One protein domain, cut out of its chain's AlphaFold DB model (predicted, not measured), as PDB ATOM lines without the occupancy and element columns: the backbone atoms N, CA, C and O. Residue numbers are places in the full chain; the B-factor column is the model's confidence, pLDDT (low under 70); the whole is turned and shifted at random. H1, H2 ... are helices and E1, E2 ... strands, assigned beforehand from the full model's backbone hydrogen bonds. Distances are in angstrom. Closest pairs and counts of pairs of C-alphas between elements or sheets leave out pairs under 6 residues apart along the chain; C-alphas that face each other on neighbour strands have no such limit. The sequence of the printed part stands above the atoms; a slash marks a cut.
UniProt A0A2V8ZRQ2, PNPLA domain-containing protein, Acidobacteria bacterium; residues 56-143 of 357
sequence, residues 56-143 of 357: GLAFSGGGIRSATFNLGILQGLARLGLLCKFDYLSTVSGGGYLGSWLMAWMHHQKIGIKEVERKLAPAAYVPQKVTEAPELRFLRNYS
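AT A GLANCE: This is residues 56 to 143 of the 357 residues of the protein "PNPLA domain-containing protein" of Acidobacteria bacterium (UniProt A0A2V8ZRQ2). Helices H1 and H2 meet near their first residues as a V; parallel strands E1 and E2 lie by the corner, and H3 spans the open end. Residues 124 to 129 stick out. The mostly helix, compact printed part has 88 residues, order E1 H1 E2 H2 H3 H4, radius of gyration of the C-alphas 12.7 A, spans 37 by 28 by 23 A.

IN THESE COORDINATES: Find E1, residues 56 to 59, from C-alpha 56 at (148.328, 123.706, 69.094). H1, 63 to 79, runs 24.9 A; E2 is 88 to 91; H2, 94 to 109, runs 23.1 A; H3 is 113 to 120; H4, 134 to 141, ends at (138.216, 118.719, 95.182).

HOW THE PARTS SIT: E1, H1, E2 form a strand-helix-strand unit, a helix between parallel neighbours, crossover right-handed; N 57 and O 88 are within hydrogen-bond range, 2.8 A. H2 touches H1 with residues 94 to 98 alone, closest C-alphas Gly 63 and Gly 94, 3.9 A, steep tilt of 54 degrees. H1 touches H3 with residues 74 to 79 alone, closest C-alphas Ala 78 and Glu 117, 4.8 A. H4 is near H1 and H2. Every O i to N i+4 pair is within range in H1, H3, H4; 11 of 12 in H2.

THE WHOLE: The printed part has no cut. H3 to H4 is a long link. Residues 122 to 132 and 141 to 143 have pLDDT under 70.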
ATOM      1  N   GLY A  56     147.955 123.533  67.693       93.94
ATOM      2  CA  GLY A  56     148.328 123.706  69.094       93.94
ATOM      3  C   GLY A  56     147.137 124.030  69.985       93.94
ATOM      4  O   GLY A  56     146.256 124.800  69.607       93.94
ATOM      5  N   LEU A  57     147.136 123.464  71.188       94.81
ATOM      6  CA  LEU A  57     146.266 123.852  72.290       94.81
ATOM      7  C   LEU A  57     147.080 124.669  73.294       94.81
ATOM      8  O   LEU A  57     148.160 124.249  73.705       94.81
ATOM      9  N   ALA A  58     146.571 125.830  73.703       96.00
ATOM     10  CA  ALA A  58     147.240 126.695  74.668       96.00
ATOM     11  C   ALA A  58     146.374 126.912  75.915       96.00
ATOM     12  O   ALA A  58     145.249 127.398  75.813       96.00
ATOM     13  N   PHE A  59     146.911 126.599  77.098       94.81
ATOM     14  CA  PHE A  59     146.276 126.898  78.383       94.81
ATOM     15  C   PHE A  59     146.940 128.094  79.064       94.81
ATOM     16  O   PHE A  59     148.108 128.048  79.462       94.81
ATOM     17  N   SER A  60     146.159 129.163  79.222       92.81
ATOM     18  CA  SER A  60     146.589 130.411  79.858       92.81
ATOM     19  C   SER A  60     146.781 130.277  81.379       92.81
ATOM     20  O   SER A  60     146.341 129.315  82.013       92.81
ATOM     21  N   GLY A  61     147.441 131.271  81.976       90.06
ATOM     22  CA  GLY A  61     147.701 131.379  83.411       90.06
ATOM     23  C   GLY A  61     146.474 131.794  84.227       90.06
ATOM     24  O   GLY A  61     145.364 131.860  83.711       90.06
ATOM     25  N   GLY A  62     146.670 132.061  85.523       83.56
ATOM     26  CA  GLY A  62     145.590 132.471  86.443       83.56
ATOM     27  C   GLY A  62     145.371 131.546  87.647       83.56
ATOM     28  O   GLY A  62     144.280 131.519  88.218       83.56
ATOM     29  N   GLY A  63     146.393 130.770  88.028       83.81
ATOM     30  CA  GLY A  63     146.350 129.867  89.181       83.81
ATOM     31  C   GLY A  63     145.311 128.750  89.042       83.81
ATOM     32  O   GLY A  63     144.951 128.350  87.934       83.81
ATOM     33  N   ILE A  64     144.817 128.251  90.179       79.00
ATOM     34  CA  ILE A  64     143.912 127.094  90.214       79.00
ATOM     35  C   ILE A  64     142.583 127.343  89.485       79.00
ATOM     36  O   ILE A  64     142.059 126.439  88.846       79.00
ATOM     37  N   ARG A  65     142.066 128.584  89.504       82.25
ATOM     38  CA  ARG A  65     140.797 128.926  88.839       82.25
ATOM     39  C   ARG A  65     140.896 128.723  87.332       82.25
ATOM     40  O   ARG A  65     139.996 128.152  86.724       82.25
ATOM     41  N   SER A  66     142.015 129.152  86.751       87.31
ATOM     42  CA  SER A  66     142.304 128.925  85.337       87.31
ATOM     43  C   SER A  66     142.473 127.435  85.028       87.31
ATOM     44  O   SER A  66     141.944 126.957  84.030       87.31
ATOM     45  N   ALA A  67     143.114 126.661  85.913       88.06
ATOM     46  CA  ALA A  67     143.219 125.208  85.747       88.06
ATOM     47  C   ALA A  67     141.836 124.526  85.693       88.06
ATOM     48  O   ALA A  67     141.601 123.686  84.827       88.06
ATOM     49  N   THR A  68     140.901 124.920  86.565       85.75
ATOM     50  CA  THR A  68     139.528 124.385  86.577       85.75
ATOM     51  C   THR A  68     138.716 124.819  85.355       85.75
ATOM     52  O   THR A  68     137.995 124.006  84.785       85.75
ATOM     53  N   PHE A  69     138.855 126.070  84.906       88.50
ATOM     54  CA  PHE A  69     138.212 126.527  83.671       88.50
ATOM     55  C   PHE A  69     138.724 125.751  82.449       88.50
ATOM     56  O   PHE A  69     137.935 125.202  81.678       88.50
ATOM     57  N   ASN A  70     140.048 125.630  82.315       91.75
ATOM     58  CA  ASN A  70     140.676 124.884  81.227       91.75
ATOM     59  C   ASN A  70     140.318 123.385  81.272       91.75
ATOM     60  O   ASN A  70     140.209 122.766  80.216       91.75
ATOM     61  N   LEU A  71     140.067 122.801  82.454       91.25
ATOM     62  CA  LEU A  71     139.535 121.437  82.570       91.25
ATOM     63  C   LEU A  71     138.160 121.318  81.901       91.25
ATOM     64  O   LEU A  71     137.922 120.353  81.181       91.25
ATOM     65  N   GLY A  72     137.278 122.301  82.092       89.75
ATOM     66  CA  GLY A  72     135.975 122.341  81.423       89.75
ATOM     67  C   GLY A  72     136.105 122.416  79.899       89.75
ATOM     68  O   GLY A  72     135.410 121.692  79.185       89.75
ATOM     69  N   ILE A  73     137.051 123.217  79.395       92.56
ATOM     70  CA  ILE A  73     137.383 123.267  77.962       92.56
ATOM     71  C   ILE A  73     137.893 121.906  77.473       92.56
ATOM     72  O   ILE A  73     137.419 121.404  76.455       92.56
ATOM     73  N   LEU A  74     138.804 121.272  78.216       92.62
ATOM     74  CA  LEU A  74     139.345 119.954  77.887       92.62
ATOM     75  C   LEU A  74     138.243 118.880  77.846       92.62
ATOM     76  O   LEU A  74     138.217 118.066  76.928       92.62
ATOM     77  N   GLN A  75     137.297 118.907  78.790       90.94
ATOM     78  CA  GLN A  75     136.122 118.028  78.792       90.94
ATOM     79  C   GLN A  75     135.189 118.304  77.605       90.94
ATOM     80  O   GLN A  75     134.660 117.365  77.014       90.94
ATOM     81  N   GLY A  76     134.986 119.573  77.238       90.75
ATOM     82  CA  GLY A  76     134.203 119.957  76.061       90.75
ATOM     83  C   GLY A  76     134.822 119.433  74.764       90.75
ATOM     84  O   GLY A  76     134.133 118.797  73.971       90.75
ATOM     85  N   LEU A  77     136.132 119.618  74.594       93.12
ATOM     86  CA  LEU A  77     136.889 119.077  73.463       93.12
ATOM     87  C   LEU A  77     136.856 117.544  73.435       93.12
ATOM     88  O   LEU A  77     136.693 116.964  72.363       93.12
ATOM     89  N   ALA A  78     136.945 116.895  74.601       91.31
ATOM     90  CA  ALA A  78     136.877 115.442  74.704       91.31
ATOM     91  C   ALA A  78     135.522 114.882  74.252       91.31
ATOM     92  O   ALA A  78     135.464 113.887  73.536       91.31
ATOM     93  N   ARG A  79     134.419 115.549  74.620       87.75
ATOM     94  CA  ARG A  79     133.064 115.161  74.185       87.75
ATOM     95  C   ARG A  79     132.881 115.245  72.674       87.75
ATOM     96  O   ARG A  79     132.055 114.524  72.130       87.75
ATOM     97  N   LEU A  80     133.629 116.130  72.019       89.75
ATOM     98  CA  LEU A  80     133.616 116.302  70.570       89.75
ATOM     99  C   LEU A  80     134.638 115.407  69.848       89.75
ATOM    100  O   LEU A  80     134.725 115.478  68.626       89.75
ATOM    101  N   GLY A  81     135.421 114.594  70.566       89.19
ATOM    102  CA  GLY A  81     136.455 113.750  69.958       89.19
ATOM    103  C   GLY A  81     137.654 114.529  69.399       89.19
ATOM    104  O   GLY A  81     138.331 114.068  68.479       89.19
ATOM    105  N   LEU A  82     137.880 115.763  69.868       91.44
ATOM    106  CA  LEU A  82     138.845 116.688  69.263       91.44
ATOM    107  C   LEU A  82     140.231 116.659  69.916       91.44
ATOM    108  O   LEU A  82     141.168 117.225  69.350       91.44
ATOM    109  N   LEU A  83     140.417 116.017  71.075       91.75
ATOM    110  CA  LEU A  83     141.712 116.037  71.768       91.75
ATOM    111  C   LEU A  83     142.799 115.317  70.973       91.75
ATOM    112  O   LEU A  83     143.959 115.726  70.999       91.75
ATOM    113  N   CYS A  84     142.422 114.283  70.221       90.06
ATOM    114  CA  CYS A  84     143.337 113.551  69.353       90.06
ATOM    115  C   CYS A  84     143.951 114.406  68.225       90.06
ATOM    116  O   CYS A  84     144.965 113.990  67.663       90.06
ATOM    117  N   LYS A  85     143.382 115.584  67.919       90.38
ATOM    118  CA  LYS A  85     143.780 116.463  66.803       90.38
ATOM    119  C   LYS A  85     144.942 117.399  67.109       90.38
ATOM    120  O   LYS A  85     145.584 117.872  66.180       90.38
ATOM    121  N   PHE A  86     145.192 117.698  68.381       93.56
ATOM    122  CA  PHE A  86     146.239 118.639  68.770       93.56
ATOM    123  C   PHE A  86     147.613 117.963  68.737       93.56
ATOM    124  O   PHE A  86     147.775 116.849  69.232       93.56
ATOM    125  N   ASP A  87     148.605 118.630  68.160       93.06
ATOM    126  CA  ASP A  87     150.005 118.190  68.137       93.06
ATOM    127  C   ASP A  87     150.811 118.829  69.263       93.06
ATOM    128  O   ASP A  87     151.708 118.202  69.820       93.06
ATOM    129  N   TYR A  88     150.449 120.061  69.628       93.44
ATOM    130  CA  TYR A  88     151.127 120.833  70.657       93.44
ATOM    131  C   TYR A  88     150.226 121.142  71.836       93.44
ATOM    132  O   TYR A  88     149.054 121.477  71.674       93.44
ATOM    133  N   LEU A  89     150.823 121.121  73.026       93.81
ATOM    134  CA  LEU A  89     150.229 121.663  74.237       93.81
ATOM    135  C   LEU A  89     151.169 122.717  74.827       93.81
ATOM    136  O   LEU A  89     152.228 122.388  75.359       93.81
ATOM    137  N   SER A  90     150.770 123.983  74.750       95.25
ATOM    138  CA  SER A  90     151.466 125.102  75.385       95.25
ATOM    139  C   SER A  90     150.754 125.484  76.674       95.25
ATOM    140  O   SER A  90     149.529 125.588  76.712       95.25
ATOM    141  N   THR A  91     151.494 125.677  77.762       95.00
ATOM    142  CA  THR A  91     150.890 125.997  79.062       95.00
ATOM    143  C   THR A  91     151.712 127.022  79.825       95.00
ATOM    144  O   THR A  91     152.940 127.023  79.751       95.00
ATOM    145  N   VAL A  92     151.040 127.880  80.593       94.56
ATOM    146  CA  VAL A  92     151.692 128.850  81.484       94.56
ATOM    147  C   VAL A  92     150.985 128.901  82.838       94.56
ATOM    148  O   VAL A  92     149.758 128.898  82.907       94.56
ATOM    149  N   SER A  93     151.749 128.965  83.935       90.25
ATOM    150  CA  SER A  93     151.241 129.142  85.310       90.25
ATOM    151  C   SER A  93     150.066 128.193  85.648       90.25
ATOM    152  O   SER A  93     150.259 126.982  85.698       90.25
ATOM    153  N   GLY A  94     148.851 128.725  85.841       85.56
ATOM    154  CA  GLY A  94     147.597 127.984  86.047       85.56
ATOM    155  C   GLY A  94     147.361 126.857  85.036       85.56
ATOM    156  O   GLY A  94     147.076 125.729  85.427       85.56
ATOM    157  N   GLY A  95     147.559 127.129  83.744       89.38
ATOM    158  CA  GLY A  95     147.470 126.123  82.687       89.38
ATOM    159  C   GLY A  95     148.528 125.027  82.807       89.38
ATOM    160  O   GLY A  95     148.273 123.888  82.428       89.38
ATOM    161  N   GLY A  96     149.690 125.338  83.392       91.81
ATOM    162  CA  GLY A  96     150.752 124.368  83.664       91.81
ATOM    163  C   GLY A  96     150.350 123.330  84.711       91.81
ATOM    164  O   GLY A  96     150.718 122.163  84.581       91.81
ATOM    165  N   TYR A  97     149.528 123.702  85.701       89.19
ATOM    166  CA  TYR A  97     148.950 122.730  86.639       89.19
ATOM    167  C   TYR A  97     148.063 121.720  85.910       89.19
ATOM    168  O   TYR A  97     148.222 120.519  86.110       89.19
ATOM    169  N   LEU A  98     147.180 122.188  85.023       92.00
ATOM    170  CA  LEU A  98     146.325 121.292  84.243       92.00
ATOM    171  C   LEU A  98     147.135 120.449  83.251       92.00
ATOM    172  O   LEU A  98     146.926 119.244  83.163       92.00
ATOM    173  N   GLY A  99     148.064 121.065  82.518       92.44
ATOM    174  CA  GLY A  99     148.897 120.368  81.538       92.44
ATOM    175  C   GLY A  99     149.759 119.286  82.183       92.44
ATOM    176  O   GLY A  99     149.790 118.156  81.706       92.44
ATOM    177  N   SER A 100     150.403 119.593  83.313       92.25
ATOM    178  CA  SER A 100     151.178 118.601  84.066       92.25
ATOM    179  C   SER A 100     150.297 117.513  84.680       92.25
ATOM    180  O   SER A 100     150.689 116.351  84.630       92.25
ATOM    181  N   TRP A 101     149.101 117.845  85.183       92.69
ATOM    182  CA  TRP A 101     148.114 116.854  85.632       92.69
ATOM    183  C   TRP A 101     147.712 115.901  84.500       92.69
ATOM    184  O   TRP A 101     147.738 114.688  84.696       92.69
ATOM    185  N   LEU A 102     147.422 116.424  83.306       91.75
ATOM    186  CA  LEU A 102     147.041 115.630  82.135       91.75
ATOM    187  C   LEU A 102     148.169 114.680  81.706       91.75
ATOM    188  O   LEU A 102     147.945 113.482  81.530       91.75
ATOM    189  N   MET A 103     149.395 115.202  81.600       92.06
ATOM    190  CA  MET A 103     150.576 114.413  81.232       92.06
ATOM    191  C   MET A 103     150.912 113.358  82.289       92.06
ATOM    192  O   MET A 103     151.213 112.213  81.952       92.06
ATOM    193  N   ALA A 104     150.815 113.712  83.573       91.25
ATOM    194  CA  ALA A 104     151.009 112.773  84.672       91.25
ATOM    195  C   ALA A 104     149.945 111.670  84.645       91.25
ATOM    196  O   ALA A 104     150.282 110.499  84.803       91.25
ATOM    197  N   TRP A 105     148.681 112.014  84.392       90.38
ATOM    198  CA  TRP A 105     147.602 111.037  84.297       90.38
ATOM    199  C   TRP A 105     147.858 110.018  83.180       90.38
ATOM    200  O   TRP A 105     147.815 108.811  83.431       90.38
ATOM    201  N   MET A 106     148.219 110.496  81.984       90.81
ATOM    202  CA  MET A 106     148.602 109.645  80.850       90.81
ATOM    203  C   MET A 106     149.783 108.734  81.189       90.81
ATOM    204  O   MET A 106     149.728 107.526  80.953       90.81
ATOM    205  N   HIS A 107     150.830 109.299  81.793       92.06
ATOM    206  CA  HIS A 107     152.047 108.572  82.141       92.06
ATOM    207  C   HIS A 107     151.808 107.493  83.210       92.06
ATOM    208  O   HIS A 107     152.225 106.348  83.039       92.06
ATOM    209  N   HIS A 108     151.122 107.827  84.307       88.19
ATOM    210  CA  HIS A 108     150.904 106.903  85.425       88.19
ATOM    211  C   HIS A 108     149.962 105.753  85.074       88.19
ATOM    212  O   HIS A 108     150.202 104.622  85.492       88.19
ATOM    213  N   GLN A 109     148.920 106.026  84.289       88.06
ATOM    214  CA  GLN A 109     147.978 104.997  83.846       88.06
ATOM    215  C   GLN A 109     148.461 104.265  82.583       88.06
ATOM    216  O   GLN A 109     147.820 103.306  82.163       88.06
ATOM    217  N   LYS A 110     149.581 104.697  81.978       89.62
ATOM    218  CA  LYS A 110     150.105 104.196  80.694       89.62
ATOM    219  C   LYS A 110     149.044 104.216  79.585       89.62
ATOM    220  O   LYS A 110     148.890 103.251  78.840       89.62
ATOM    221  N   ILE A 111     148.301 105.317  79.497       88.25
ATOM    222  CA  ILE A 111     147.204 105.499  78.539       88.25
ATOM    223  C   ILE A 111     147.516 106.600  77.524       88.25
ATOM    224  O   ILE A 111     148.132 107.615  77.848       88.25
ATOM    225  N   GLY A 112     147.049 106.402  76.291       88.12
ATOM    226  CA  GLY A 112     147.104 107.404  75.225       88.12
ATOM    227  C   GLY A 112     145.940 108.400  75.277       88.12
ATOM    228  O   GLY A 112     144.975 108.226  76.025       88.12
ATOM    229  N   ILE A 113     146.004 109.435  74.434       89.31
ATOM    230  CA  ILE A 113     145.028 110.539  74.445       89.31
ATOM    231  C   ILE A 113     143.590 110.084  74.148       89.31
ATOM    232  O   ILE A 113     142.664 110.623  74.737       89.31
ATOM    233  N   LYS A 114     143.398 109.051  73.313       88.12
ATOM    234  CA  LYS A 114     142.074 108.475  72.994       88.12
ATOM    235  C   LYS A 114     141.367 107.926  74.234       88.12
ATOM    236  O   LYS A 114     140.173 108.119  74.428       88.12
ATOM    237  N   GLU A 115     142.117 107.254  75.102       87.50
ATOM    238  CA  GLU A 115     141.561 106.683  76.328       87.50
ATOM    239  C   GLU A 115     141.297 107.769  77.379       87.50
ATOM    240  O   GLU A 115     140.296 107.715  78.092       87.50
ATOM    241  N   VAL A 116     142.149 108.796  77.444       87.62
ATOM    242  CA  VAL A 116     141.891 109.981  78.276       87.62
ATOM    243  C   VAL A 116     140.643 110.722  77.812       87.62
ATOM    244  O   VAL A 116     139.814 111.087  78.639       87.62
ATOM    245  N   GLU A 117     140.474 110.898  76.505       88.88
ATOM    246  CA  GLU A 117     139.292 111.505  75.896       88.88
ATOM    247  C   GLU A 117     138.012 110.758  76.301       88.88
ATOM    248  O   GLU A 117     137.079 111.370  76.827       88.88
ATOM    249  N   ARG A 118     138.017 109.423  76.211       84.81
ATOM    250  CA  ARG A 118     136.913 108.569  76.679       84.81
ATOM    251  C   ARG A 118     136.627 108.723  78.178       84.81
ATOM    252  O   ARG A 118     135.469 108.736  78.589       84.81
ATOM    253  N   LYS A 119     137.669 108.834  79.010       84.94
ATOM    254  CA  LYS A 119     137.532 109.014  80.470       84.94
ATOM    255  C   LYS A 119     137.084 110.424  80.866       84.94
ATOM    256  O   LYS A 119     136.427 110.576  81.895       84.94
ATOM    257  N   LEU A 120     137.430 111.444  80.080       85.12
ATOM    258  CA  LEU A 120     136.996 112.835  80.265       85.12
ATOM    259  C   LEU A 120     135.545 113.054  79.823       85.12
ATOM    260  O   LEU A 120     134.854 113.905  80.390       85.12
ATOM    261  N   ALA A 121     135.088 112.283  78.836       76.31
ATOM    262  CA  ALA A 121     133.734 112.302  78.303       76.31
ATOM    263  C   ALA A 121     133.049 110.932  78.478       76.31
ATOM    264  O   ALA A 121     132.791 110.249  77.484       76.31
ATOM    265  N   PRO A 122     132.737 110.501  79.719       63.53
ATOM    266  CA  PRO A 122     131.996 109.263  79.919       63.53
ATOM    267  C   PRO A 122     130.662 109.351  79.167       63.53
ATOM    268  O   PRO A 122     129.874 110.278  79.376       63.53
ATOM    269  N   ALA A 123     130.445 108.412  78.245       54.81
ATOM    270  CA  ALA A 123     129.244 108.345  77.428       54.81
ATOM    271  C   ALA A 123     128.010 108.222  78.332       54.81
ATOM    272  O   ALA A 123     127.905 107.274  79.104       54.81
ATOM    273  N   ALA A 124     127.095 109.183  78.193       47.06
ATOM    274  CA  ALA A 124     125.802 109.279  78.862       47.06
ATOM    275  C   ALA A 124     125.834 109.357  80.405       47.06
ATOM    276  O   ALA A 124     126.332 108.496  81.126       47.06
ATOM    277  N   TYR A 125     125.190 110.396  80.935       46.00
ATOM    278  CA  TYR A 125     124.765 110.437  82.329       46.00
ATOM    279  C   TYR A 125     123.752 109.303  82.567       46.00
ATOM    280  O   TYR A 125     122.590 109.417  82.188       46.00
ATOM    281  N   VAL A 126     124.201 108.195  83.163       48.38
ATOM    282  CA  VAL A 126     123.326 107.128  83.667       48.38
ATOM    283  C   VAL A 126     123.231 107.305  85.188       48.38
ATOM    284  O   VAL A 126     124.243 107.100  85.864       48.38
ATOM    285  N   PRO A 127     122.063 107.673  85.754       49.62
ATOM    286  CA  PRO A 127     121.913 108.139  87.142       49.62
ATOM    287  C   PRO A 127     122.460 107.214  88.244       49.62
ATOM    288  O   PRO A 127     122.625 107.651  89.378       49.62
ATOM    289  N   GLN A 128     122.753 105.947  87.940       49.00
ATOM    290  CA  GLN A 128     123.158 104.938  88.922       49.00
ATOM    291  C   GLN A 128     124.605 104.436  88.801       49.00
ATOM    292  O   GLN A 128     125.016 103.625  89.628       49.00
ATOM    293  N   LYS A 129     125.406 104.882  87.816       49.19
ATOM    294  CA  LYS A 129     126.745 104.287  87.595       49.19
ATOM    295  C   LYS A 129     127.834 105.222  87.052       49.19
ATOM    296  O   LYS A 129     128.792 104.751  86.447       49.19
ATOM    297  N   VAL A 130     127.740 106.535  87.277       51.06
ATOM    298  CA  VAL A 130     128.835 107.453  86.907       51.06
ATOM    299  C   VAL A 130     129.911 107.438  87.997       51.06
ATOM    300  O   VAL A 130     129.896 108.247  88.923       51.06
ATOM    301  N   THR A 131     130.867 106.514  87.906       58.78
ATOM    302  CA  THR A 131     132.126 106.643  88.650       58.78
ATOM    303  C   THR A 131     133.000 107.667  87.930       58.78
ATOM    304  O   THR A 131     133.664 107.337  86.949       58.78
ATOM    305  N   GLU A 132     132.968 108.923  88.385       64.12
ATOM    306  CA  GLU A 132     133.934 109.953  87.974       64.12
ATOM    307  C   GLU A 132     135.358 109.421  88.190       64.12
ATOM    308  O   GLU A 132     135.649 108.838  89.242       64.12
ATOM    309  N   ALA A 133     136.247 109.600  87.205       70.69
ATOM    310  CA  ALA A 133     137.622 109.140  87.350       70.69
ATOM    311  C   ALA A 133     138.266 109.829  88.571       70.69
ATOM    312  O   ALA A 133     138.085 111.040  88.762       70.69
ATOM    313  N   PRO A 134     138.999 109.090  89.421       71.31
ATOM    314  CA  PRO A 134     139.556 109.637  90.657       71.31
ATOM    315  C   PRO A 134     140.462 110.850  90.409       71.31
ATOM    316  O   PRO A 134     140.537 111.734  91.262       71.31
ATOM    317  N   GLU A 135     141.085 110.934  89.235       76.00
ATOM    318  CA  GLU A 135     141.932 112.048  88.816       76.00
ATOM    319  C   GLU A 135     141.136 113.336  88.550       76.00
ATOM    320  O   GLU A 135     141.602 114.416  88.917       76.00
ATOM    321  N   LEU A 136     139.920 113.235  87.988       74.12
ATOM    322  CA  LEU A 136     139.003 114.376  87.846       74.12
ATOM    323  C   LEU A 136     138.487 114.823  89.212       74.12
ATOM    324  O   LEU A 136     138.513 116.013  89.532       74.12
ATOM    325  N   ARG A 137     138.087 113.857  90.047       74.56
ATOM    326  CA  ARG A 137     137.602 114.126  91.402       74.56
ATOM    327  C   ARG A 137     138.663 114.820  92.256       74.56
ATOM    328  O   ARG A 137     138.332 115.731  93.009       74.56
ATOM    329  N   PHE A 138     139.933 114.434  92.119       74.12
ATOM    330  CA  PHE A 138     141.054 115.123  92.756       74.12
ATOM    331  C   PHE A 138     141.114 116.587  92.307       74.12
ATOM    332  O   PHE A 138     141.018 117.488  93.137       74.12
ATOM    333  N   LEU A 139     141.185 116.850  91.001       72.12
ATOM    334  CA  LEU A 139     141.309 118.218  90.494       72.12
ATOM    335  C   LEU A 139     140.107 119.100  90.886       72.12
ATOM    336  O   LEU A 139     140.277 120.277  91.202       72.12
ATOM    337  N   ARG A 140     138.903 118.518  90.942       73.19
ATOM    338  CA  ARG A 140     137.682 119.200  91.390       73.19
ATOM    339  C   ARG A 140     137.704 119.499  92.892       73.19
ATOM    340  O   ARG A 140     137.408 120.626  93.279       73.19
ATOM    341  N   ASN A 141     138.123 118.545  93.726       68.00
ATOM    342  CA  ASN A 141     138.216 118.719  95.182       68.00
ATOM    343  C   ASN A 141     139.304 119.721  95.598       68.00
ATOM    344  O   ASN A 141     139.139 120.428  96.589       68.00
ATOM    345  N   TYR A 142     140.391 119.812  94.830       64.69
ATOM    346  CA  TYR A 142     141.498 120.739  95.085       64.69
ATOM    347  C   TYR A 142     141.408 122.039  94.261       64.69
ATOM    348  O   TYR A 142     142.351 122.828  94.252       64.69
ATOM    349  N   SER A 143     140.266 122.304  93.608       60.56
ATOM    350  CA  SER A 143     140.003 123.569  92.900       60.56
ATOM    351  C   SER A 143     139.838 124.770  93.845       60.56
ATOM    352  O   SER A 143     140.116 125.908  93.465       60.56
TER     353      SER A 143